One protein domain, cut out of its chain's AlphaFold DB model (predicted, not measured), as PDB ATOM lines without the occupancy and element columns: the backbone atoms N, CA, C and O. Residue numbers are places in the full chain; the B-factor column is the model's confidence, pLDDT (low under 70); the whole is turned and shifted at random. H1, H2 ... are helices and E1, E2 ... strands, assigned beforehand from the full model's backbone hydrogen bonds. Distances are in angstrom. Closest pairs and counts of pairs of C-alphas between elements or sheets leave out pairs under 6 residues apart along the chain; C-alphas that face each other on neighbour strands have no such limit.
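Overview. This is residues 3 to 167 of the 557 residues of an uncharacterized protein of Catenaria anguillulae PL171 (UniProt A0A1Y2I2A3). This is a small sandwich with little regular structure, the strongly twisted sheet E1 E5 E4 E3 E2 partly face to face with antiparallel sheet E6 E7 E8. Residues 67 to 76 stick out. The 165 printed residues, mostly strand by class, include eight named strands, then helix H1; the whole is compact, with radius of gyration of the C-alphas 16.6 A, spanning 44 by 43 by 35 A.

Along the chain. E1 holds residues 13 to 15, E2 34 to 38, E3 49 to 53, E4 58 to 64, E5 79 to 82, E6 102 to 108, E7 131 to 136, E8 141 to 145, H1 149 to 154. C-alpha 13 is at (-26.576, -49.965, 33.568), C-alpha 154 at (-22.496, -59.752, 54.140).

Arrangement. E2 E3 E4 E5 and E6 E7 E8 are meanders, each strand the antiparallel neighbour of the one before; N 37 and O 50, 2.9 A apart, are within hydrogen-bond range. E1 and E5 meet only at a point. The closest C-alphas of E2 and E6, Tyr 35 and Met 105, are 6.3 A apart.

Size, cuts and confidence. The printed part has no cut. Among its 38 residues with pLDDT under 70 are 3 to 19.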
ATOM      1  N   CYS A   3     -41.676 -48.099  54.505       27.09
ATOM      2  CA  CYS A   3     -41.604 -49.047  53.396       27.09
ATOM      3  C   CYS A   3     -40.141 -49.417  53.139       27.09
ATOM      4  O   CYS A   3     -39.342 -48.597  52.694       27.09
ATOM      5  N   THR A   4     -39.770 -50.666  53.413       28.88
ATOM      6  CA  THR A   4     -38.411 -51.150  53.155       28.88
ATOM      7  C   THR A   4     -38.221 -51.390  51.658       28.88
ATOM      8  O   THR A   4     -38.565 -52.457  51.157       28.88
ATOM      9  N   ALA A   5     -37.651 -50.413  50.946       31.53
ATOM     10  CA  ALA A   5     -37.012 -50.685  49.659       31.53
ATOM     11  C   ALA A   5     -35.786 -51.595  49.859       31.53
ATOM     12  O   ALA A   5     -35.249 -51.719  50.964       31.53
ATOM     13  N   VAL A   6     -35.357 -52.235  48.775       32.66
ATOM     14  CA  VAL A   6     -34.238 -53.186  48.712       32.66
ATOM     15  C   VAL A   6     -33.460 -52.841  47.443       32.66
ATOM     16  O   VAL A   6     -34.065 -52.854  46.381       32.66
ATOM     17  N   LEU A   7     -32.154 -52.555  47.468       35.88
ATOM     18  CA  LEU A   7     -31.418 -52.265  46.220       35.88
ATOM     19  C   LEU A   7     -30.666 -53.509  45.734       35.88
ATOM     20  O   LEU A   7     -29.579 -53.840  46.216       35.88
ATOM     21  N   ASN A   8     -31.276 -54.225  44.785       36.78
ATOM     22  CA  ASN A   8     -30.693 -55.417  44.175       36.78
ATOM     23  C   ASN A   8     -29.764 -55.017  43.024       36.78
ATOM     24  O   ASN A   8     -30.229 -54.707  41.929       36.78
ATOM     25  N   TRP A   9     -28.455 -55.030  43.267       40.72
ATOM     26  CA  TRP A   9     -27.458 -54.692  42.258       40.72
ATOM     27  C   TRP A   9     -27.034 -55.936  41.469       40.72
ATOM     28  O   TRP A   9     -26.201 -56.718  41.923       40.72
ATOM     29  N   LYS A  10     -27.580 -56.104  40.258       39.56
ATOM     30  CA  LYS A  10     -26.925 -56.847  39.169       39.56
ATOM     31  C   LYS A  10     -27.030 -56.034  37.882       39.56
ATOM     32  O   LYS A  10     -28.057 -55.422  37.608       39.56
ATOM     33  N   SER A  11     -25.924 -55.953  37.154       41.09
ATOM     34  CA  SER A  11     -25.628 -54.860  36.227       41.09
ATOM     35  C   SER A  11     -26.431 -54.906  34.923       41.09
ATOM     36  O   SER A  11     -26.056 -55.603  33.987       41.09
ATOM     37  N   ASN A  12     -27.473 -54.075  34.847       45.47
ATOM     38  CA  ASN A  12     -28.017 -53.523  33.601       45.47
ATOM     39  C   ASN A  12     -28.005 -51.988  33.706       45.47
ATOM     40  O   ASN A  12     -29.027 -51.344  33.943       45.47
ATOM     41  N   SER A  13     -26.810 -51.410  33.597       52.03
ATOM     42  CA  SER A  13     -26.576 -49.965  33.568       52.03
ATOM     43  C   SER A  13     -26.708 -49.423  32.146       52.03
ATOM     44  O   SER A  13     -26.121 -49.978  31.220       52.03
ATOM     45  N   TYR A  14     -27.419 -48.310  31.979       51.88
ATOM     46  CA  TYR A  14     -27.520 -47.596  30.705       51.88
ATOM     47  C   TYR A  14     -27.226 -46.105  30.900       51.88
ATOM     48  O   TYR A  14     -27.517 -45.538  31.955       51.88
ATOM     49  N   VAL A  15     -26.633 -45.477  29.880       57.81
ATOM     50  CA  VAL A  15     -26.382 -44.029  29.837       57.81
ATOM     51  C   VAL A  15     -27.714 -43.320  29.599       57.81
ATOM     52  O   VAL A  15     -28.413 -43.631  28.632       57.81
ATOM     53  N   VAL A  16     -28.087 -42.386  30.477       57.19
ATOM     54  CA  VAL A  16     -29.453 -41.836  30.506       57.19
ATOM     55  C   VAL A  16     -29.478 -40.351  30.179       57.19
ATOM     56  O   VAL A  16     -28.823 -39.546  30.833       57.19
ATOM     57  N   SER A  17     -30.289 -39.976  29.188       59.03
ATOM     58  CA  SER A  17     -30.509 -38.575  28.806       59.03
ATOM     59  C   SER A  17     -31.438 -37.810  29.756       59.03
ATOM     60  O   SER A  17     -31.357 -36.589  29.830       59.03
ATOM     61  N   GLU A  18     -32.335 -38.511  30.456       67.81
ATOM     62  CA  GLU A  18     -33.260 -37.955  31.449       67.81
ATOM     63  C   GLU A  18     -33.516 -39.010  32.547       67.81
ATOM     64  O   GLU A  18     -34.159 -40.022  32.269       67.81
ATOM     65  N   PRO A  19     -32.979 -38.843  33.773       67.69
ATOM     66  CA  PRO A  19     -32.941 -39.908  34.783       67.69
ATOM     67  C   PRO A  19     -34.293 -40.183  35.450       67.69
ATOM     68  O   PRO A  19     -34.499 -41.266  35.981       67.69
ATOM     69  N   THR A  20     -35.195 -39.201  35.425       74.88
ATOM     70  CA  THR A  20     -36.579 -39.265  35.911       74.88
ATOM     71  C   THR A  20     -37.509 -39.016  34.718       74.88
ATOM     72  O   THR A  20     -37.967 -37.877  34.555       74.88
ATOM     73  N   PRO A  21     -37.741 -40.003  33.833       71.00
ATOM     74  CA  PRO A  21     -38.603 -39.807  32.671       71.00
ATOM     75  C   PRO A  21     -39.995 -39.343  33.136       71.00
ATOM     76  O   PRO A  21     -40.546 -39.935  34.067       71.00
ATOM     77  N   PRO A  22     -40.567 -38.276  32.547       72.38
ATOM     78  CA  PRO A  22     -41.841 -37.734  32.999       72.38
ATOM     79  C   PRO A  22     -42.956 -38.762  32.797       72.38
ATOM     80  O   PRO A  22     -43.200 -39.199  31.667       72.38
ATOM     81  N   PHE A  23     -43.643 -39.141  33.876       70.31
ATOM     82  CA  PHE A  23     -44.741 -40.097  33.780       70.31
ATOM     83  C   PHE A  23     -45.906 -39.441  33.010       70.31
ATOM     84  O   PHE A  23     -46.344 -38.349  33.371       70.31
ATOM     85  N   PRO A  24     -46.404 -40.049  31.916       57.88
ATOM     86  CA  PRO A  24     -47.301 -39.360  30.986       57.88
ATOM     87  C   PRO A  24     -48.766 -39.302  31.448       57.88
ATOM     88  O   PRO A  24     -49.601 -38.797  30.699       57.88
ATOM     89  N   ALA A  25     -49.088 -39.849  32.627       57.44
ATOM     90  CA  ALA A  25     -50.450 -39.983  33.139       57.44
ATOM     91  C   ALA A  25     -50.977 -38.650  33.700       57.44
ATOM     92  O   ALA A  25     -51.898 -38.082  33.108       57.44
ATOM     93  N   ASN A  26     -50.330 -38.076  34.722       54.00
ATOM     94  CA  ASN A  26     -50.534 -36.681  35.109       54.00
ATOM     95  C   ASN A  26     -49.211 -35.914  35.214       54.00
ATOM     96  O   ASN A  26     -48.529 -35.909  36.240       54.00
ATOM     97  N   ILE A  27     -48.930 -35.094  34.196       57.94
ATOM     98  CA  ILE A  27     -48.074 -33.919  34.390       57.94
ATOM     99  C   ILE A  27     -48.832 -32.978  35.335       57.94
ATOM    100  O   ILE A  27     -49.669 -32.184  34.900       57.94
ATOM    101  N   SER A  28     -48.570 -33.095  36.641       60.72
ATOM    102  CA  SER A  28     -49.150 -32.197  37.640       60.72
ATOM    103  C   SER A  28     -48.855 -30.736  37.265       60.72
ATOM    104  O   SER A  28     -47.811 -30.438  36.684       60.72
ATOM    105  N   ASN A  29     -49.758 -29.802  37.590       72.12
ATOM    106  CA  ASN A  29     -49.675 -28.383  37.182       72.12
ATOM    107  C   ASN A  29     -48.560 -27.578  37.903       72.12
ATOM    108  O   ASN A  29     -48.727 -26.399  38.222       72.12
ATOM    109  N   LYS A  30     -47.434 -28.219  38.216       78.88
ATOM    110  CA  LYS A  30     -46.308 -27.695  38.988       78.88
ATOM    111  C   LYS A  30     -45.133 -27.387  38.070       78.88
ATOM    112  O   LYS A  30     -45.033 -27.886  36.953       78.88
ATOM    113  N   ALA A  31     -44.211 -26.566  38.561       85.94
ATOM    114  CA  ALA A  31     -42.939 -26.378  37.882       85.94
ATOM    115  C   ALA A  31     -42.147 -27.706  37.869       85.94
ATOM    116  O   ALA A  31     -42.115 -28.393  38.899       85.94
ATOM    117  N   PRO A  32     -41.484 -28.064  36.752       87.81
ATOM    118  CA  PRO A  32     -40.544 -29.177  36.736       87.81
ATOM    119  C   PRO A  32     -39.377 -28.858  37.678       87.81
ATOM    120  O   PRO A  32     -38.739 -27.808  37.563       87.81
ATOM    121  N   HIS A  33     -39.124 -29.746  38.635       91.06
ATOM    122  CA  HIS A  33     -38.070 -29.600  39.628       91.06
ATOM    123  C   HIS A  33     -37.523 -30.971  40.015       91.06
ATOM    124  O   HIS A  33     -38.286 -31.881  40.333       91.06
ATOM    125  N   THR A  34     -36.198 -31.091  40.023       93.69
ATOM    126  CA  THR A  34     -35.487 -32.341  40.294       93.69
ATOM    127  C   THR A  34     -34.719 -32.223  41.604       93.69
ATOM    128  O   THR A  34     -33.797 -31.417  41.733       93.69
ATOM    129  N   TYR A  35     -35.088 -33.046  42.580       95.81
ATOM    130  CA  TYR A  35     -34.383 -33.192  43.844       95.81
ATOM    131  C   TYR A  35     -33.224 -34.172  43.657       95.81
ATOM    132  O   TYR A  35     -33.428 -35.293  43.196       95.81
ATOM    133  N   ILE A  36     -32.017 -33.767  44.050       95.56
ATOM    134  CA  ILE A  36     -30.794 -34.567  43.914       95.56
ATOM    135  C   ILE A  36     -30.143 -34.704  45.295       95.56
ATOM    136  O   ILE A  36     -29.924 -33.700  45.982       95.56
ATOM    137  N   ARG A  37     -29.839 -35.936  45.717       96.00
ATOM    138  CA  ARG A  37     -29.144 -36.238  46.981       96.00
ATOM    139  C   ARG A  37     -28.011 -37.248  46.752       96.00
ATOM    140  O   ARG A  37     -28.306 -38.425  46.558       96.00
ATOM    141  N   PRO A  38     -26.732 -36.830  46.786       93.81
ATOM    142  CA  PRO A  38     -25.620 -37.775  46.819       93.81
ATOM    143  C   PRO A  38     -25.609 -38.538  48.152       93.81
ATOM    144  O   PRO A  38     -25.918 -37.970  49.202       93.81
ATOM    145  N   VAL A  39     -25.230 -39.812  48.100       92.75
ATOM    146  CA  VAL A  39     -25.060 -40.710  49.248       92.75
ATOM    147  C   VAL A  39     -23.558 -41.016  49.354       92.75
ATOM    148  O   VAL A  39     -23.044 -41.830  48.586       92.75
ATOM    149  N   PRO A  40     -22.809 -40.305  50.219       87.00
ATOM    150  CA  PRO A  40     -21.347 -40.344  50.217       87.00
ATOM    151  C   PRO A  40     -20.799 -41.679  50.743       87.00
ATOM    152  O   PRO A  40     -21.371 -42.276  51.645       87.00
ATOM    153  N   HIS A  41     -19.644 -42.121  50.234       84.00
ATOM    154  CA  HIS A  41     -18.948 -43.332  50.714       84.00
ATOM    155  C   HIS A  41     -19.785 -44.628  50.641       84.00
ATOM    156  O   HIS A  41     -19.580 -45.559  51.421       84.00
ATOM    157  N   TYR A  42     -20.734 -44.703  49.707       83.94
ATOM    158  CA  TYR A  42     -21.583 -45.878  49.554       83.94
ATOM    159  C   TYR A  42     -20.792 -47.074  48.978       83.94
ATOM    160  O   TYR A  42     -20.061 -46.903  47.995       83.94
ATOM    161  N   PRO A  43     -20.896 -48.286  49.565       78.25
ATOM    162  CA  PRO A  43     -20.175 -49.464  49.081       78.25
ATOM    163  C   PRO A  43     -20.625 -49.835  47.661       78.25
ATOM    164  O   PRO A  43     -21.788 -49.664  47.311       78.25
ATOM    165  N   GLY A  44     -19.687 -50.283  46.823       76.81
ATOM    166  CA  GLY A  44     -19.939 -50.633  45.416       76.81
ATOM    167  C   GLY A  44     -20.161 -49.441  44.468       76.81
ATOM    168  O   GLY A  44     -19.841 -49.542  43.289       76.81
ATOM    169  N   ALA A  45     -20.639 -48.293  44.961       80.81
ATOM    170  CA  ALA A  45     -20.976 -47.123  44.147       80.81
ATOM    171  C   ALA A  45     -20.531 -45.804  44.825       80.81
ATOM    172  O   ALA A  45     -21.351 -45.122  45.442       80.81
ATOM    173  N   PRO A  46     -19.254 -45.388  44.696       75.31
ATOM    174  CA  PRO A  46     -18.690 -44.271  45.470       75.31
ATOM    175  C   PRO A  46     -19.359 -42.906  45.222       75.31
ATOM    176  O   PRO A  46     -19.280 -42.032  46.083       75.31
ATOM    177  N   ASN A  47     -20.040 -42.736  44.082       83.38
ATOM    178  CA  ASN A  47     -20.800 -41.535  43.712       83.38
ATOM    179  C   ASN A  47     -22.317 -41.807  43.595       83.38
ATOM    180  O   ASN A  47     -22.987 -41.231  42.729       83.38
ATOM    181  N   LEU A  48     -22.869 -42.712  44.416       90.44
ATOM    182  CA  LEU A  48     -24.307 -42.999  44.422       90.44
ATOM    183  C   LEU A  48     -25.116 -41.709  44.632       90.44
ATOM    184  O   LEU A  48     -24.853 -40.938  45.554       90.44
ATOM    185  N   THR A  49     -26.109 -41.469  43.781       93.62
ATOM    186  CA  THR A  49     -26.935 -40.258  43.810       93.62
ATOM    187  C   THR A  49     -28.405 -40.610  43.617       93.62
ATOM    188  O   THR A  49     -28.785 -41.190  42.605       93.62
ATOM    189  N   LEU A  50     -29.240 -40.239  44.584       95.38
ATOM    190  CA  LEU A  50     -30.690 -40.420  44.535       95.38
ATOM    191  C   LEU A  50     -31.340 -39.211  43.859       95.38
ATOM    192  O   LEU A  50     -30.999 -38.062  44.169       95.38
ATOM    193  N   VAL A  51     -32.276 -39.470  42.948       95.62
ATOM    194  CA  VAL A  51     -32.926 -38.454  42.114       95.62
ATOM    195  C   VAL A  51     -34.439 -38.669  42.102       95.62
ATOM    196  O   VAL A  51     -34.917 -39.725  41.700       95.62
ATOM    197  N   ALA A  52     -35.194 -37.649  42.505       95.12
ATOM    198  CA  ALA A  52     -36.657 -37.616  42.432       95.12
ATOM    199  C   ALA A  52     -37.101 -36.345  41.692       95.12
ATOM    200  O   ALA A  52     -36.390 -35.340  41.719       95.12
ATOM    201  N   SER A  53     -38.265 -36.347  41.041       93.88
ATOM    202  CA  SER A  53     -38.734 -35.204  40.239       93.88
ATOM    203  C   SER A  53     -40.213 -34.918  40.459       93.88
ATOM    204  O   SER A  53     -40.995 -35.848  40.604       93.88
ATOM    205  N   THR A  54     -40.634 -33.651  40.381       92.69
ATOM    206  CA  THR A  54     -42.065 -33.272  40.351       92.69
ATOM    207  C   THR A  54     -42.825 -33.817  39.129       92.69
ATOM    208  O   THR A  54     -44.042 -33.659  39.048       92.69
ATOM    209  N   SER A  55     -42.114 -34.450  38.187       89.75
ATOM    210  CA  SER A  55     -42.635 -35.140  37.000       89.75
ATOM    211  C   SER A  55     -42.670 -36.675  37.100       89.75
ATOM    212  O   SER A  55     -43.017 -37.317  36.110       89.75
ATOM    213  N   SER A  56     -42.280 -37.282  38.228       90.56
ATOM    214  CA  SER A  56     -42.272 -38.746  38.403       90.56
ATOM    215  C   SER A  56     -42.699 -39.155  39.816       90.56
ATOM    216  O   SER A  56     -42.421 -38.456  40.789       90.56
ATOM    217  N   LEU A  57     -43.340 -40.320  39.921       91.06
ATOM    218  CA  LEU A  57     -43.614 -41.001  41.191       91.06
ATOM    219  C   LEU A  57     -42.399 -41.806  41.688       91.06
ATOM    220  O   LEU A  57     -42.318 -42.146  42.868       91.06
ATOM    221  N   GLU A  58     -41.467 -42.141  40.793       91.75
ATOM    222  CA  GLU A  58     -40.307 -42.983  41.085       91.75
ATOM    223  C   GLU A  58     -39.092 -42.152  41.529       91.75
ATOM    224  O   GLU A  58     -38.783 -41.091  40.979       91.75
ATOM    225  N   THR A  59     -38.364 -42.670  42.521       93.50
ATOM    226  CA  THR A  59     -37.033 -42.180  42.900       93.50
ATOM    227  C   THR A  59     -35.980 -43.072  42.259       93.50
ATOM    228  O   THR A  59     -35.840 -44.248  42.601       93.50
ATOM    229  N   HIS A  60     -35.228 -42.501  41.328       92.94
ATOM    230  CA  HIS A  60     -34.208 -43.205  40.568       92.94
ATOM    231  C   HIS A  60     -32.856 -43.115  41.273       92.94
ATOM    232  O   HIS A  60     -32.551 -42.159  41.990       92.94
ATOM    233  N   THR A  61     -32.031 -44.135  41.060       92.50
ATOM    234  CA  THR A  61     -30.677 -44.214  41.609       92.50
ATOM    235  C   THR A  61     -29.682 -44.087  40.466       92.50
ATOM    236  O   THR A  61     -29.749 -44.850  39.503       92.50
ATOM    237  N   LEU A  62     -28.770 -43.124  40.567       91.06
ATOM    238  CA  LEU A  62     -27.662 -42.929  39.639       91.06
ATOM    239  C   LEU A  62     -26.341 -43.332  40.292       91.06
ATOM    240  O   LEU A  62     -26.137 -43.140  41.492       91.06
ATOM    241  N   CYS A  63     -25.422 -43.825  39.478       87.69
ATOM    242  CA  CYS A  63     -24.019 -44.020  39.816       87.69
ATOM    243  C   CYS A  63     -23.154 -43.408  38.708       87.69
ATOM    244  O   CYS A  63     -23.574 -43.346  37.554       87.69
ATOM    245  N   THR A  64     -21.929 -42.989  39.024       79.12
ATOM    246  CA  THR A  64     -20.898 -42.940  37.978       79.12
ATOM    247  C   THR A  64     -20.570 -44.372  37.573       79.12
ATOM    248  O   THR A  64     -20.463 -45.226  38.460       79.12
ATOM    249  N   ALA A  65     -20.380 -44.637  36.280       64.31
ATOM    250  CA  ALA A  65     -19.783 -45.895  35.839       64.31
ATOM    251  C   ALA A  65     -18.461 -46.113  36.599       64.31
ATOM    252  O   ALA A  65     -17.652 -45.194  36.714       64.31
ATOM    253  N   ALA A  66     -18.301 -47.290  37.201       54.78
ATOM    254  CA  ALA A  66     -17.203 -47.587  38.120       54.78
ATOM    255  C   ALA A  66     -16.097 -48.440  37.476       54.78
ATOM    256  O   ALA A  66     -15.244 -48.949  38.199       54.78
ATOM    257  N   ASP A  67     -16.119 -48.598  36.148       55.31
ATOM    258  CA  ASP A  67     -15.059 -49.272  35.399       55.31
ATOM    259  C   ASP A  67     -13.749 -48.480  35.529       55.31
ATOM    260  O   ASP A  67     -13.686 -47.330  35.085       55.31
ATOM    261  N   PRO A  68     -12.703 -49.052  36.154       52.75
ATOM    262  CA  PRO A  68     -11.444 -48.349  36.369       52.75
ATOM    263  C   PRO A  68     -10.533 -48.406  35.135       52.75
ATOM    264  O   PRO A  68      -9.630 -47.581  35.017       52.75
ATOM    265  N   ASP A  69     -10.769 -49.367  34.235       56.41
ATOM    266  CA  ASP A  69      -9.852 -49.735  33.150       56.41
ATOM    267  C   ASP A  69     -10.232 -49.135  31.778       56.41
ATOM    268  O   ASP A  69      -9.358 -48.988  30.927       56.41
ATOM    269  N   ASP A  70     -11.494 -48.729  31.568       55.06
ATOM    270  CA  ASP A  70     -11.979 -48.070  30.330       55.06
ATOM    271  C   ASP A  70     -12.173 -46.543  30.502       55.06
ATOM    272  O   ASP A  70     -12.758 -45.846  29.672       55.06
ATOM    273  N   HIS A  71     -11.692 -45.989  31.620       56.09
ATOM    274  CA  HIS A  71     -11.897 -44.586  31.964       56.09
ATOM    275  C   HIS A  71     -10.800 -43.694  31.354       56.09
ATOM    276  O   HIS A  71      -9.767 -43.437  31.976       56.09
ATOM    277  N   ASP A  72     -11.039 -43.150  30.152       62.41
ATOM    278  CA  ASP A  72     -10.248 -42.016  29.643       62.41
ATOM    279  C   ASP A  72     -10.270 -40.887  30.699       62.41
ATOM    280  O   ASP A  72     -11.354 -40.407  31.050       62.41
ATOM    281  N   PRO A  73      -9.112 -40.438  31.227       62.62
ATOM    282  CA  PRO A  73      -9.059 -39.389  32.248       62.62
ATOM    283  C   PRO A  73      -9.508 -38.009  31.734       62.62
ATOM    284  O   PRO A  73      -9.653 -37.083  32.532       62.62
ATOM    285  N   ASN A  74      -9.725 -37.858  30.424       65.69
ATOM    286  CA  ASN A  74     -10.284 -36.658  29.798       65.69
ATOM    287  C   ASN A  74     -11.803 -36.765  29.558       65.69
ATOM    288  O   ASN A  74     -12.446 -35.749  29.280       65.69
ATOM    289  N   ALA A  75     -12.388 -37.962  29.662       67.31
ATOM    290  CA  ALA A  75     -13.824 -38.154  29.509       67.31
ATOM    291  C   ALA A  75     -14.574 -37.631  30.742       67.31
ATOM    292  O   ALA A  75     -14.215 -37.901  31.889       67.31
ATOM    293  N   ALA A  76     -15.661 -36.891  30.509       67.44
ATOM    294  CA  ALA A  76     -16.550 -36.476  31.587       67.44
ATOM    295  C   ALA A  76     -17.171 -37.717  32.267       67.44
ATOM    296  O   ALA A  76     -17.556 -38.652  31.558       67.44
ATOM    297  N   PRO A  77     -17.301 -37.739  33.609       66.56
ATOM    298  CA  PRO A  77     -17.796 -38.907  34.333       66.56
ATOM    299  C   PRO A  77     -19.211 -39.264  33.872       66.56
ATOM    300  O   PRO A  77     -20.148 -38.476  34.029       66.56
ATOM    301  N   GLN A  78     -19.363 -40.452  33.287       72.38
ATOM    302  CA  GLN A  78     -20.648 -40.907  32.770       72.38
ATOM    303  C   GLN A  78     -21.526 -41.403  33.918       72.38
ATOM    304  O   GLN A  78     -21.143 -42.300  34.671       72.38
ATOM    305  N   PHE A  79     -22.716 -40.816  34.039       78.25
ATOM    306  CA  PHE A  79     -23.735 -41.270  34.976       78.25
ATOM    307  C   PHE A  79     -24.635 -42.311  34.311       78.25
ATOM    308  O   PHE A  79     -25.291 -42.037  33.304       78.25
ATOM    309  N   CYS A  80     -24.694 -43.488  34.920       81.38
ATOM    310  CA  CYS A  80     -25.629 -44.547  34.571       81.38
ATOM    311  C   CYS A  80     -26.792 -44.548  35.565       81.38
ATOM    312  O   CYS A  80     -26.593 -44.312  36.761       81.38
ATOM    313  N   ALA A  81     -28.000 -44.864  35.097       84.75
ATOM    314  CA  ALA A  81     -29.074 -45.234  36.013       84.75
ATOM    315  C   ALA A  81     -28.961 -46.708  36.395       84.75
ATOM    316  O   ALA A  81     -28.670 -47.572  35.563       84.75
ATOM    317  N   VAL A  82     -29.232 -46.980  37.665       84.88
ATOM    318  CA  VAL A  82     -29.342 -48.324  38.219       84.88
ATOM    319  C   VAL A  82     -30.768 -48.805  37.979       84.88
ATOM    320  O   VAL A  82     -31.713 -48.267  38.559       84.88
ATOM    321  N   LEU A  83     -30.941 -49.810  37.120       84.88
ATOM    322  CA  LEU A  83     -32.240 -50.451  36.937       84.88
ATOM    323  C   LEU A  83     -32.532 -51.355  38.146       84.88
ATOM    324  O   LEU A  83     -31.882 -52.378  38.341       84.88
ATOM    325  N   LEU A  84     -33.499 -50.947  38.965       86.19
ATOM    326  CA  LEU A  84     -33.939 -51.667  40.161       86.19
ATOM    327  C   LEU A  84     -35.113 -52.599  39.831       86.19
ATOM    328  O   LEU A  84     -35.878 -52.339  38.903       86.19
ATOM    329  N   ASN A  85     -35.297 -53.664  40.616       87.06
ATOM    330  CA  ASN A  85     -36.466 -54.536  40.450       87.06
ATOM    331  C   ASN A  85     -37.743 -53.819  40.943       87.06
ATOM    332  O   ASN A  85     -37.690 -52.870  41.727       87.06
ATOM    333  N   GLU A  86     -38.922 -54.309  40.555       86.19
ATOM    334  CA  GLU A  86     -40.190 -53.636  40.884       86.19
ATOM    335  C   GLU A  86     -40.503 -53.563  42.389       86.19
ATOM    336  O   GLU A  86     -41.074 -52.574  42.840       86.19
ATOM    337  N   ASN A  87     -40.064 -54.561  43.166       87.06
ATOM    338  CA  ASN A  87     -40.206 -54.639  44.633       87.06
ATOM    339  C   ASN A  87     -39.060 -53.922  45.384       87.06
ATOM    340  O   ASN A  87     -38.809 -54.188  46.557       87.06
ATOM    341  N   THR A  88     -38.263 -53.140  44.660       87.38
ATOM    342  CA  THR A  88     -36.872 -52.799  44.994       87.38
ATOM    343  C   THR A  88     -36.601 -51.311  44.697       87.38
ATOM    344  O   THR A  88     -35.909 -50.654  45.477       87.38
ATOM    345  N   ARG A  89     -37.241 -50.738  43.665       90.62
ATOM    346  CA  ARG A  89     -37.446 -49.286  43.475       90.62
ATOM    347  C   ARG A  89     -38.203 -48.624  44.641       90.62
ATOM    348  O   ARG A  89     -39.077 -49.232  45.255       90.62
ATOM    349  N   ALA A  90     -37.915 -47.345  44.890       93.38
ATOM    350  CA  ALA A  90     -38.727 -46.482  45.750       93.38
ATOM    351  C   ALA A  90     -39.729 -45.697  44.885       93.38
ATOM    352  O   ALA A  90     -39.327 -44.911  44.025       93.38
ATOM    353  N   VAL A  91     -41.024 -45.922  45.109       93.12
ATOM    354  CA  VAL A  91     -42.136 -45.276  44.391       93.12
ATOM    355  C   VAL A  91     -43.067 -44.649  45.416       93.12
ATOM    356  O   VAL A  91     -43.425 -45.312  46.392       93.12
ATOM    357  N   LEU A  92     -43.441 -43.388  45.213       92.25
ATOM    358  CA  LEU A  92     -44.396 -42.694  46.076       92.25
ATOM    359  C   LEU A  92     -45.759 -43.412  46.062       92.25
ATOM    360  O   LEU A  92     -46.142 -43.969  45.029       92.25
ATOM    361  N   PRO A  93     -46.490 -43.432  47.194       89.44
ATOM    362  CA  PRO A  93     -47.840 -43.976  47.224       89.44
ATOM    363  C   PRO A  93     -48.736 -43.180  46.273       89.44
ATOM    364  O   PRO A  93     -48.619 -41.961  46.165       89.44
ATOM    365  N   ASN A  94     -49.633 -43.888  45.597       85.69
ATOM    366  CA  ASN A  94     -50.609 -43.321  44.683       85.69
ATOM    367  C   ASN A  94     -52.000 -43.660  45.221       85.69
ATOM    368  O   ASN A  94     -52.364 -44.838  45.225       85.69
ATOM    369  N   ASP A  95     -52.747 -42.654  45.672       83.25
ATOM    370  CA  ASP A  95     -54.156 -42.833  46.035       83.25
ATOM    371  C   ASP A  95     -54.987 -43.069  44.759       83.25
ATOM    372  O   ASP A  95     -54.570 -42.687  43.664       83.25
ATOM    373  N   ASP A  96     -56.155 -43.712  44.882       75.31
ATOM    374  CA  ASP A  96     -56.861 -44.405  43.779       75.31
ATOM    375  C   ASP A  96     -57.156 -43.576  42.497       75.31
ATOM    376  O   ASP A  96     -57.395 -44.171  41.450       75.31
ATOM    377  N   ASP A  97     -57.094 -42.238  42.546       74.50
ATOM    378  CA  ASP A  97     -57.197 -41.325  41.387       74.50
ATOM    379  C   ASP A  97     -56.180 -40.141  41.435       74.50
ATOM    380  O   ASP A  97     -56.307 -39.183  40.666       74.50
ATOM    381  N   LEU A  98     -55.188 -40.141  42.344       80.75
ATOM    382  CA  LEU A  98     -54.329 -38.971  42.629       80.75
ATOM    383  C   LEU A  98     -52.822 -39.298  42.682       80.75
ATOM    384  O   LEU A  98     -52.311 -39.872  43.640       80.75
ATOM    385  N   GLU A  99     -52.095 -38.830  41.663       82.75
ATOM    386  CA  GLU A  99     -50.636 -38.954  41.539       82.75
ATOM    387  C   GLU A  99     -49.887 -37.988  42.480       82.75
ATOM    388  O   GLU A  99     -49.796 -36.781  42.226       82.75
ATOM    389  N   HIS A 100     -49.312 -38.527  43.561       88.81
ATOM    390  CA  HIS A 100     -48.554 -37.757  44.552       88.81
ATOM    391  C   HIS A 100     -47.090 -37.571  44.162       88.81
ATOM    392  O   HIS A 100     -46.304 -38.514  44.110       88.81
ATOM    393  N   VAL A 101     -46.702 -36.314  43.947       91.81
ATOM    394  CA  VAL A 101     -45.361 -35.936  43.474       91.81
ATOM    395  C   VAL A 101     -44.529 -35.286  44.590       91.81
ATOM    396  O   VAL A 101     -45.093 -34.634  45.477       91.81
ATOM    397  N   PRO A 102     -43.190 -35.427  44.573       94.94
ATOM    398  CA  PRO A 102     -42.334 -34.961  45.660       94.94
ATOM    399  C   PRO A 102     -42.320 -33.430  45.767       94.94
ATOM    400  O   PRO A 102     -42.186 -32.728  44.767       94.94
ATOM    401  N   VAL A 103     -42.408 -32.916  46.996       95.94
ATOM    402  CA  VAL A 103     -42.245 -31.489  47.342       95.94
ATOM    403  C   VAL A 103     -40.942 -31.237  48.116       95.94
ATOM    404  O   VAL A 103     -40.414 -30.122  48.108       95.94
ATOM    405  N   GLY A 104     -40.348 -32.277  48.706       96.81
ATOM    406  CA  GLY A 104     -39.000 -32.221  49.272       96.81
ATOM    407  C   GLY A 104     -38.381 -33.606  49.446       96.81
ATOM    408  O   GLY A 104     -39.096 -34.577  49.669       96.81
ATOM    409  N   MET A 105     -37.049 -33.684  49.375       97.94
ATOM    410  CA  MET A 105     -36.276 -34.907  49.619       97.94
ATOM    411  C   MET A 105     -35.095 -34.628  50.555       97.94
ATOM    412  O   MET A 105     -34.354 -33.656  50.362       97.94
ATOM    413  N   ALA A 106     -34.888 -35.493  51.543       97.44
ATOM    414  CA  ALA A 106     -33.789 -35.452  52.506       97.44
ATOM    415  C   ALA A 106     -33.133 -36.836  52.645       97.44
ATOM    416  O   ALA A 106     -33.742 -37.855  52.330       97.44
ATOM    417  N   LEU A 107     -31.885 -36.855  53.115       96.44
ATOM    418  CA  LEU A 107     -31.147 -38.071  53.452       96.44
ATOM    419  C   LEU A 107     -30.823 -38.025  54.946       96.44
ATOM    420  O   LEU A 107     -30.261 -37.039  55.422       96.44
ATOM    421  N   ASP A 108     -31.193 -39.076  55.663       95.75
ATOM    422  CA  ASP A 108     -30.966 -39.245  57.094       95.75
ATOM    423  C   ASP A 108     -29.935 -40.354  57.324       95.75
ATOM    424  O   ASP A 108     -30.067 -41.473  56.826       95.75
ATOM    425  N   LEU A 109     -28.889 -40.000  58.069       94.19
ATOM    426  CA  LEU A 109     -27.732 -40.836  58.390       94.19
ATOM    427  C   LEU A 109     -27.646 -41.137  59.898       94.19
ATOM    428  O   LEU A 109     -26.613 -41.610  60.365       94.19
ATOM    429  N   THR A 110     -28.704 -40.828  60.658       93.44
ATOM    430  CA  THR A 110     -28.758 -40.894  62.133       93.44
ATOM    431  C   THR A 110     -29.591 -42.060  62.673       93.44
ATOM    432  O   THR A 110     -29.635 -42.290  63.880       93.44
ATOM    433  N   SER A 111     -30.240 -42.829  61.793       90.25
ATOM    434  CA  SER A 111     -30.920 -44.064  62.185       90.25
ATOM    435  C   SER A 111     -29.909 -45.140  62.593       90.25
ATOM    436  O   SER A 111     -28.949 -45.419  61.874       90.25
ATOM    437  N   HIS A 112     -30.147 -45.785  63.736       89.31
ATOM    438  CA  HIS A 112     -29.338 -46.908  64.232       89.31
ATOM    439  C   HIS A 112     -30.134 -48.207  64.379       89.31
ATOM    440  O   HIS A 112     -29.625 -49.198  64.907       89.31
ATOM    441  N   ASP A 113     -31.375 -48.221  63.893       89.31
ATOM    442  CA  ASP A 113     -32.234 -49.393  63.961       89.31
ATOM    443  C   ASP A 113     -31.760 -50.479  62.988       89.31
ATOM    444  O   ASP A 113     -31.499 -50.237  61.809       89.31
ATOM    445  N   THR A 114     -31.659 -51.712  63.490       90.75
ATOM    446  CA  THR A 114     -31.370 -52.882  62.651       90.75
ATOM    447  C   THR A 114     -32.639 -53.330  61.942       90.75
ATOM    448  O   THR A 114     -33.658 -53.604  62.590       90.75
ATOM    449  N   LEU A 115     -32.579 -53.423  60.616       90.38
ATOM    450  CA  LEU A 115     -33.762 -53.694  59.804       90.38
ATOM    451  C   LEU A 115     -34.180 -55.173  59.926       90.38
ATOM    452  O   LEU A 115     -33.354 -56.031  60.276       90.38
ATOM    453  N   PRO A 116     -35.446 -55.509  59.614       89.81
ATOM    454  CA  PRO A 116     -35.851 -56.893  59.385       89.81
ATOM    455  C   PRO A 116     -34.952 -57.582  58.339       89.81
ATOM    456  O   PRO A 116     -34.359 -56.895  57.502       89.81
ATOM    457  N   PRO A 117     -34.837 -58.920  58.355       88.31
ATOM    458  CA  PRO A 117     -34.095 -59.637  57.325       88.31
ATOM    459  C   PRO A 117     -34.659 -59.428  55.915       88.31
ATOM    460  O   PRO A 117     -35.857 -59.207  55.741       88.31
ATOM    461  N   LEU A 118     -33.794 -59.555  54.903       83.62
ATOM    462  CA  LEU A 118     -34.148 -59.363  53.486       83.62
ATOM    463  C   LEU A 118     -35.103 -60.433  52.934       83.62
ATOM    464  O   LEU A 118     -35.806 -60.194  51.956       83.62
ATOM    465  N   THR A 119     -35.076 -61.626  53.522       84.81
ATOM    466  CA  THR A 119     -35.800 -62.823  53.076       84.81
ATOM    467  C   THR A 119     -36.254 -63.614  54.301       84.81
ATOM    468  O   THR A 119     -35.452 -63.732  55.228       84.81
ATOM    469  N   PRO A 120     -37.469 -64.200  54.326       83.00
ATOM    470  CA  PRO A 120     -37.966 -64.954  55.484       83.00
ATOM    471  C   PRO A 120     -37.044 -66.096  55.937       83.00
ATOM    472  O   PRO A 120     -36.965 -66.385  57.128       83.00
ATOM    473  N   ASP A 121     -36.338 -66.714  54.988       86.00
ATOM    474  CA  ASP A 121     -35.474 -67.881  55.202       86.00
ATOM    475  C   ASP A 121     -34.103 -67.537  55.811       86.00
ATOM    476  O   ASP A 121     -33.393 -68.426  56.284       86.00
ATOM    477  N   ASP A 122     -33.720 -66.254  55.827       82.81
ATOM    478  CA  ASP A 122     -32.509 -65.790  56.504       82.81
ATOM    479  C   ASP A 122     -32.895 -65.055  57.800       82.81
ATOM    480  O   ASP A 122     -33.474 -63.976  57.737       82.81
ATOM    481  N   PRO A 123     -32.569 -65.567  59.002       84.31
ATOM    482  CA  PRO A 123     -32.876 -64.875  60.257       84.31
ATOM    483  C   PRO A 123     -31.973 -63.651  60.526       84.31
ATOM    484  O   PRO A 123     -32.111 -62.997  61.565       84.31
ATOM    485  N   ARG A 124     -31.009 -63.339  59.646       87.81
ATOM    486  CA  ARG A 124     -30.045 -62.240  59.830       87.81
ATOM    487  C   ARG A 124     -30.692 -60.877  59.580       87.81
ATOM    488  O   ARG A 124     -31.007 -60.515  58.452       87.81
ATOM    489  N   ARG A 125     -30.806 -60.076  60.642       90.56
ATOM    490  CA  ARG A 125     -31.106 -58.639  60.540       90.56
ATOM    491  C   ARG A 125     -30.048 -57.912  59.712       90.56
ATOM    492  O   ARG A 125     -28.855 -58.203  59.838       90.56
ATOM    493  N   VAL A 126     -30.487 -56.927  58.935       91.50
ATOM    494  CA  VAL A 126     -29.597 -56.016  58.204       91.50
ATOM    495  C   VAL A 126     -29.047 -54.965  59.186       91.50
ATOM    496  O   VAL A 126     -29.778 -54.546  60.093       91.50
ATOM    497  N   PRO A 127     -27.779 -54.526  59.049       91.69
ATOM    498  CA  PRO A 127     -27.270 -53.355  59.761       91.69
ATOM    499  C   PRO A 127     -28.117 -52.096  59.523       91.69
ATOM    500  O   PRO A 127     -28.915 -52.033  58.589       91.69
ATOM    501  N   ALA A 128     -27.905 -51.070  60.347       91.94
ATOM    502  CA  ALA A 128     -28.477 -49.752  60.096       91.94
ATOM    503  C   ALA A 128     -27.993 -49.190  58.744       91.94
ATOM    504  O   ALA A 128     -26.830 -49.367  58.364       91.94
ATOM    505  N   ALA A 129     -28.895 -48.519  58.031       93.25
ATOM    506  CA  ALA A 129     -28.678 -48.003  56.683       93.25
ATOM    507  C   ALA A 129     -29.342 -46.623  56.517       93.25
ATOM    508  O   ALA A 129     -30.361 -46.377  57.176       93.25
ATOM    509  N   PRO A 130     -28.819 -45.750  55.631       94.62
ATOM    510  CA  PRO A 130     -29.403 -44.443  55.343       94.62
ATOM    511  C   PRO A 130     -30.893 -44.512  55.016       94.62
ATOM    512  O   PRO A 130     -31.338 -45.454  54.358       94.62
ATOM    513  N   ILE A 131     -31.648 -43.491  55.419       96.00
ATOM    514  CA  ILE A 131     -33.058 -43.338  55.046       96.00
ATOM    515  C   ILE A 131     -33.181 -42.172  54.067       96.00
ATOM    516  O   ILE A 131     -32.792 -41.047  54.386       96.00
ATOM    517  N   VAL A 132     -33.743 -42.420  52.882       97.31
ATOM    518  CA  VAL A 132     -34.236 -41.340  52.022       97.31
ATOM    519  C   VAL A 132     -35.666 -41.009  52.436       97.31
ATOM    520  O   VAL A 132     -36.554 -41.862  52.405       97.31
ATOM    521  N   TRP A 133     -35.866 -39.763  52.855       97.94
ATOM    522  CA  TRP A 133     -37.151 -39.216  53.274       97.94
ATOM    523  C   TRP A 133     -37.696 -38.317  52.170       97.94
ATOM    524  O   TRP A 133     -37.014 -37.376  51.751       97.94
ATOM    525  N   ILE A 134     -38.925 -38.568  51.725       97.75
ATOM    526  CA  ILE A 134     -39.615 -37.755  50.720       97.75
ATOM    527  C   ILE A 134     -40.936 -37.256  51.297       97.75
ATOM    528  O   ILE A 134     -41.713 -38.027  51.859       97.75
ATOM    529  N   MET A 135     -41.177 -35.957  51.146       97.56
ATOM    530  CA  MET A 135     -42.445 -35.315  51.474       97.56
ATOM    531  C   MET A 135     -43.284 -35.187  50.199       97.56
ATOM    532  O   MET A 135     -42.810 -34.603  49.218       97.56
ATOM    533  N   THR A 136     -44.503 -35.725  50.207       95.00
ATOM    534  CA  THR A 136     -45.475 -35.584  49.111       95.00
ATOM    535  C   THR A 136     -46.148 -34.211  49.142       95.00
ATOM    536  O   THR A 136     -45.966 -33.410  50.060       95.00
ATOM    537  N   ASP A 137     -46.954 -33.925  48.127       92.81
ATOM    538  CA  ASP A 137     -47.705 -32.680  48.002       92.81
ATOM    539  C   ASP A 137     -48.987 -32.603  48.837       92.81
ATOM    540  O   ASP A 137     -49.413 -31.500  49.175       92.81
ATOM    541  N   ILE A 138     -49.548 -33.749  49.231       92.25
ATOM    542  CA  ILE A 138     -50.584 -33.833  50.273       92.25
ATOM    543  C   ILE A 138     -50.012 -33.724  51.699       92.25
ATOM    544  O   ILE A 138     -50.769 -33.704  52.667       92.25
ATOM    545  N   GLY A 139     -48.686 -33.609  51.843       93.62
ATOM    546  CA  GLY A 139     -48.009 -33.433  53.130       93.62
ATOM    547  C   GLY A 139     -47.712 -34.732  53.883       93.62
ATOM    548  O   GLY A 139     -47.338 -34.674  55.055       93.62
ATOM    549  N   GLU A 140     -47.839 -35.896  53.240       94.88
ATOM    550  CA  GLU A 140     -47.314 -37.136  53.809       94.88
ATOM    551  C   GLU A 140     -45.785 -37.172  53.744       94.88
ATOM    552  O   GLU A 140     -45.161 -36.579  52.862       94.88
ATOM    553  N   VAL A 141     -45.174 -37.920  54.664       96.56
ATOM    554  CA  VAL A 141     -43.737 -38.208  54.657       96.56
ATOM    555  C   VAL A 141     -43.539 -39.717  54.563       96.56
ATOM    556  O   VAL A 141     -44.021 -40.483  55.406       96.56
ATOM    557  N   VAL A 142     -42.815 -40.136  53.529       96.56
ATOM    558  CA  VAL A 142     -42.498 -41.535  53.234       96.56
ATOM    559  C   VAL A 142     -40.987 -41.724  53.327       96.56
ATOM    560  O   VAL A 142     -40.218 -40.844  52.936       96.56
ATOM    561  N   GLY A 143     -40.564 -42.848  53.905       96.12
ATOM    562  CA  GLY A 143     -39.159 -43.163  54.146       96.12
ATOM    563  C   GLY A 143     -38.805 -44.556  53.647       96.12
ATOM    564  O   GLY A 143     -39.519 -45.517  53.954       96.12
ATOM    565  N   TRP A 144     -37.684 -44.654  52.929       96.06
ATOM    566  CA  TRP A 144     -37.104 -45.911  52.455       96.06
ATOM    567  C   TRP A 144     -35.651 -46.040  52.905       96.06
ATOM    568  O   TRP A 144     -34.884 -45.080  52.831       96.06
ATOM    569  N   HIS A 145     -35.257 -47.241  53.322       94.62
ATOM    570  CA  HIS A 145     -33.858 -47.555  53.608       94.62
ATOM    571  C   HIS A 145     -33.067 -47.791  52.313       94.62
ATOM    572  O   HIS A 145     -33.573 -48.401  51.370       94.62
ATOM    573  N   VAL A 146     -31.818 -47.328  52.288       93.19
ATOM    574  CA  VAL A 146     -30.932 -47.329  51.115       93.19
ATOM    575  C   VAL A 146     -29.718 -48.209  51.419       93.19
ATOM    576  O   VAL A 146     -28.810 -47.796  52.136       93.19
ATOM    577  N   TYR A 147     -29.710 -49.441  50.912       90.25
ATOM    578  CA  TYR A 147     -28.620 -50.402  51.122       90.25
ATOM    579  C   TYR A 147     -28.456 -51.345  49.927       90.25
ATOM    580  O   TYR A 147     -29.428 -51.769  49.302       90.25
ATOM    581  N   GLU A 148     -27.209 -51.707  49.637       87.44
ATOM    582  CA  GLU A 148     -26.838 -52.680  48.613       87.44
ATOM    583  C   GLU A 148     -27.127 -54.096  49.128       87.44
ATOM    584  O   GLU A 148     -26.713 -54.455  50.234       87.44
ATOM    585  N   MET A 149     -27.815 -54.925  48.336       83.38
ATOM    586  CA  MET A 149     -28.145 -56.298  48.742       83.38
ATOM    587  C   MET A 149     -26.923 -57.160  49.087       83.38
ATOM    588  O   MET A 149     -27.044 -58.042  49.939       83.38
ATOM    589  N   GLU A 150     -25.767 -56.949  48.454       84.06
ATOM    590  CA  GLU A 150     -24.577 -57.767  48.715       84.06
ATOM    591  C   GLU A 150     -23.900 -57.368  50.033       84.06
ATOM    592  O   GLU A 150     -23.774 -58.228  50.911       84.06
ATOM    593  N   SER A 151     -23.616 -56.079  50.266       85.19
ATOM    594  CA  SER A 151     -23.219 -55.569  51.591       85.19
ATOM    595  C   SER A 151     -24.204 -55.966  52.696       85.19
ATOM    596  O   SER A 151     -23.779 -56.428  53.756       85.19
ATOM    597  N   ALA A 152     -25.516 -55.874  52.456       86.00
ATOM    598  CA  ALA A 152     -26.537 -56.255  53.434       86.00
ATOM    599  C   ALA A 152     -26.503 -57.758  53.778       86.00
ATOM    600  O   ALA A 152     -26.526 -58.110  54.960       86.00
ATOM    601  N   ARG A 153     -26.357 -58.649  52.783       85.69
ATOM    602  CA  ARG A 153     -26.152 -60.102  52.991       85.69
ATOM    603  C   ARG A 153     -24.854 -60.413  53.742       85.69
ATOM    604  O   ARG A 153     -24.833 -61.295  54.604       85.69
ATOM    605  N   GLN A 154     -23.786 -59.676  53.442       87.62
ATOM    606  CA  GLN A 154     -22.496 -59.752  54.140       87.62
ATOM    607  C   GLN A 154     -22.534 -59.111  55.543       87.62
ATOM    608  O   GLN A 154     -21.600 -59.283  56.322       87.62
ATOM    609  N   ARG A 155     -23.624 -58.409  55.890       86.56
ATOM    610  CA  ARG A 155     -23.787 -57.578  57.098       86.56
ATOM    611  C   ARG A 155     -22.761 -56.444  57.214       86.56
ATOM    612  O   ARG A 155     -22.474 -55.991  58.324       86.56
ATOM    613  N   LYS A 156     -22.228 -55.958  56.091       87.88
ATOM    614  CA  LYS A 156     -21.414 -54.743  56.067       87.88
ATOM    615  C   LYS A 156     -22.323 -53.542  56.352       87.88
ATOM    616  O   LYS A 156     -23.280 -53.298  55.624       87.88
ATOM    617  N   ALA A 157     -22.035 -52.812  57.428       86.69
ATOM    618  CA  ALA A 157     -22.698 -51.545  57.719       86.69
ATOM    619  C   ALA A 157     -22.226 -50.456  56.741       86.69
ATOM    620  O   ALA A 157     -21.075 -50.468  56.300       86.69
ATOM    621  N   TYR A 158     -23.101 -49.503  56.421       89.50
ATOM    622  CA  TYR A 158     -22.722 -48.328  55.636       89.50
ATOM    623  C   TYR A 158     -21.841 -47.401  56.487       89.50
ATOM    624  O   TYR A 158     -22.241 -46.951  57.561       89.50
ATOM    625  N   GLU A 159     -20.627 -47.130  56.008       88.31
ATOM    626  CA  GLU A 159     -19.573 -46.437  56.767       88.31
ATOM    627  C   GLU A 159     -19.880 -44.950  57.014       88.31
ATOM    628  O   GLU A 159     -19.333 -44.353  57.935       88.31
ATOM    629  N   GLY A 160     -20.788 -44.357  56.231       87.62
ATOM    630  CA  GLY A 160     -21.218 -42.966  56.375       87.62
ATOM    631  C   GLY A 160     -22.358 -42.723  57.375       87.62
ATOM    632  O   GLY A 160     -22.918 -41.626  57.356       87.62
ATOM    633  N   MET A 161     -22.768 -43.703  58.197       91.12
ATOM    634  CA  MET A 161     -23.732 -43.430  59.276       91.12
ATOM    635  C   MET A 161     -23.078 -42.534  60.336       91.12
ATOM    636  O   MET A 161     -21.963 -42.795  60.787       91.12
ATOM    637  N   VAL A 162     -23.781 -41.486  60.760       87.38
ATOM    638  CA  VAL A 162     -23.316 -40.571  61.810       87.38
ATOM    639  C   VAL A 162     -23.399 -41.299  63.144       87.38
ATOM    640  O   VAL A 162     -24.491 -41.687  63.537       87.38
ATOM    641  N   GLU A 163     -22.282 -41.489  63.854       80.12
ATOM    642  CA  GLU A 163     -22.322 -42.140  65.171       80.12
ATOM    643  C   GLU A 163     -23.302 -41.438  66.133       80.12
ATOM    644  O   GLU A 163     -23.352 -40.201  66.173       80.12
ATOM    645  N   PRO A 164     -24.027 -42.192  66.982       72.69
ATOM    646  CA  PRO A 164     -24.923 -41.587  67.952       72.69
ATOM    647  C   PRO A 164     -24.098 -40.814  68.981       72.69
ATOM    648  O   PRO A 164     -23.326 -41.393  69.747       72.69
ATOM    649  N   VAL A 165     -24.302 -39.494  69.019       65.75
ATOM    650  CA  VAL A 165     -23.633 -38.552  69.941       65.75
ATOM    651  C   VAL A 165     -23.890 -38.906  71.415       65.75
ATOM    652  O   VAL A 165     -23.124 -38.528  72.297       65.75
ATOM    653  N   VAL A 166     -24.954 -39.668  71.684       60.06
ATOM    654  CA  VAL A 166     -25.346 -40.161  73.005       60.06
ATOM    655  C   VAL A 166     -25.488 -41.681  72.922       60.06
ATOM    656  O   VAL A 166     -26.497 -42.185  72.433       60.06
ATOM    657  N   LYS A 167     -24.468 -42.422  73.378       59.50
ATOM    658  CA  LYS A 167     -24.472 -43.900  73.391       59.50
ATOM    659  C   LYS A 167     -25.134 -44.468  74.651       59.50
ATOM    660  O   LYS A 167     -25.652 -45.582  74.619       59.50
TER     661      LYS A 167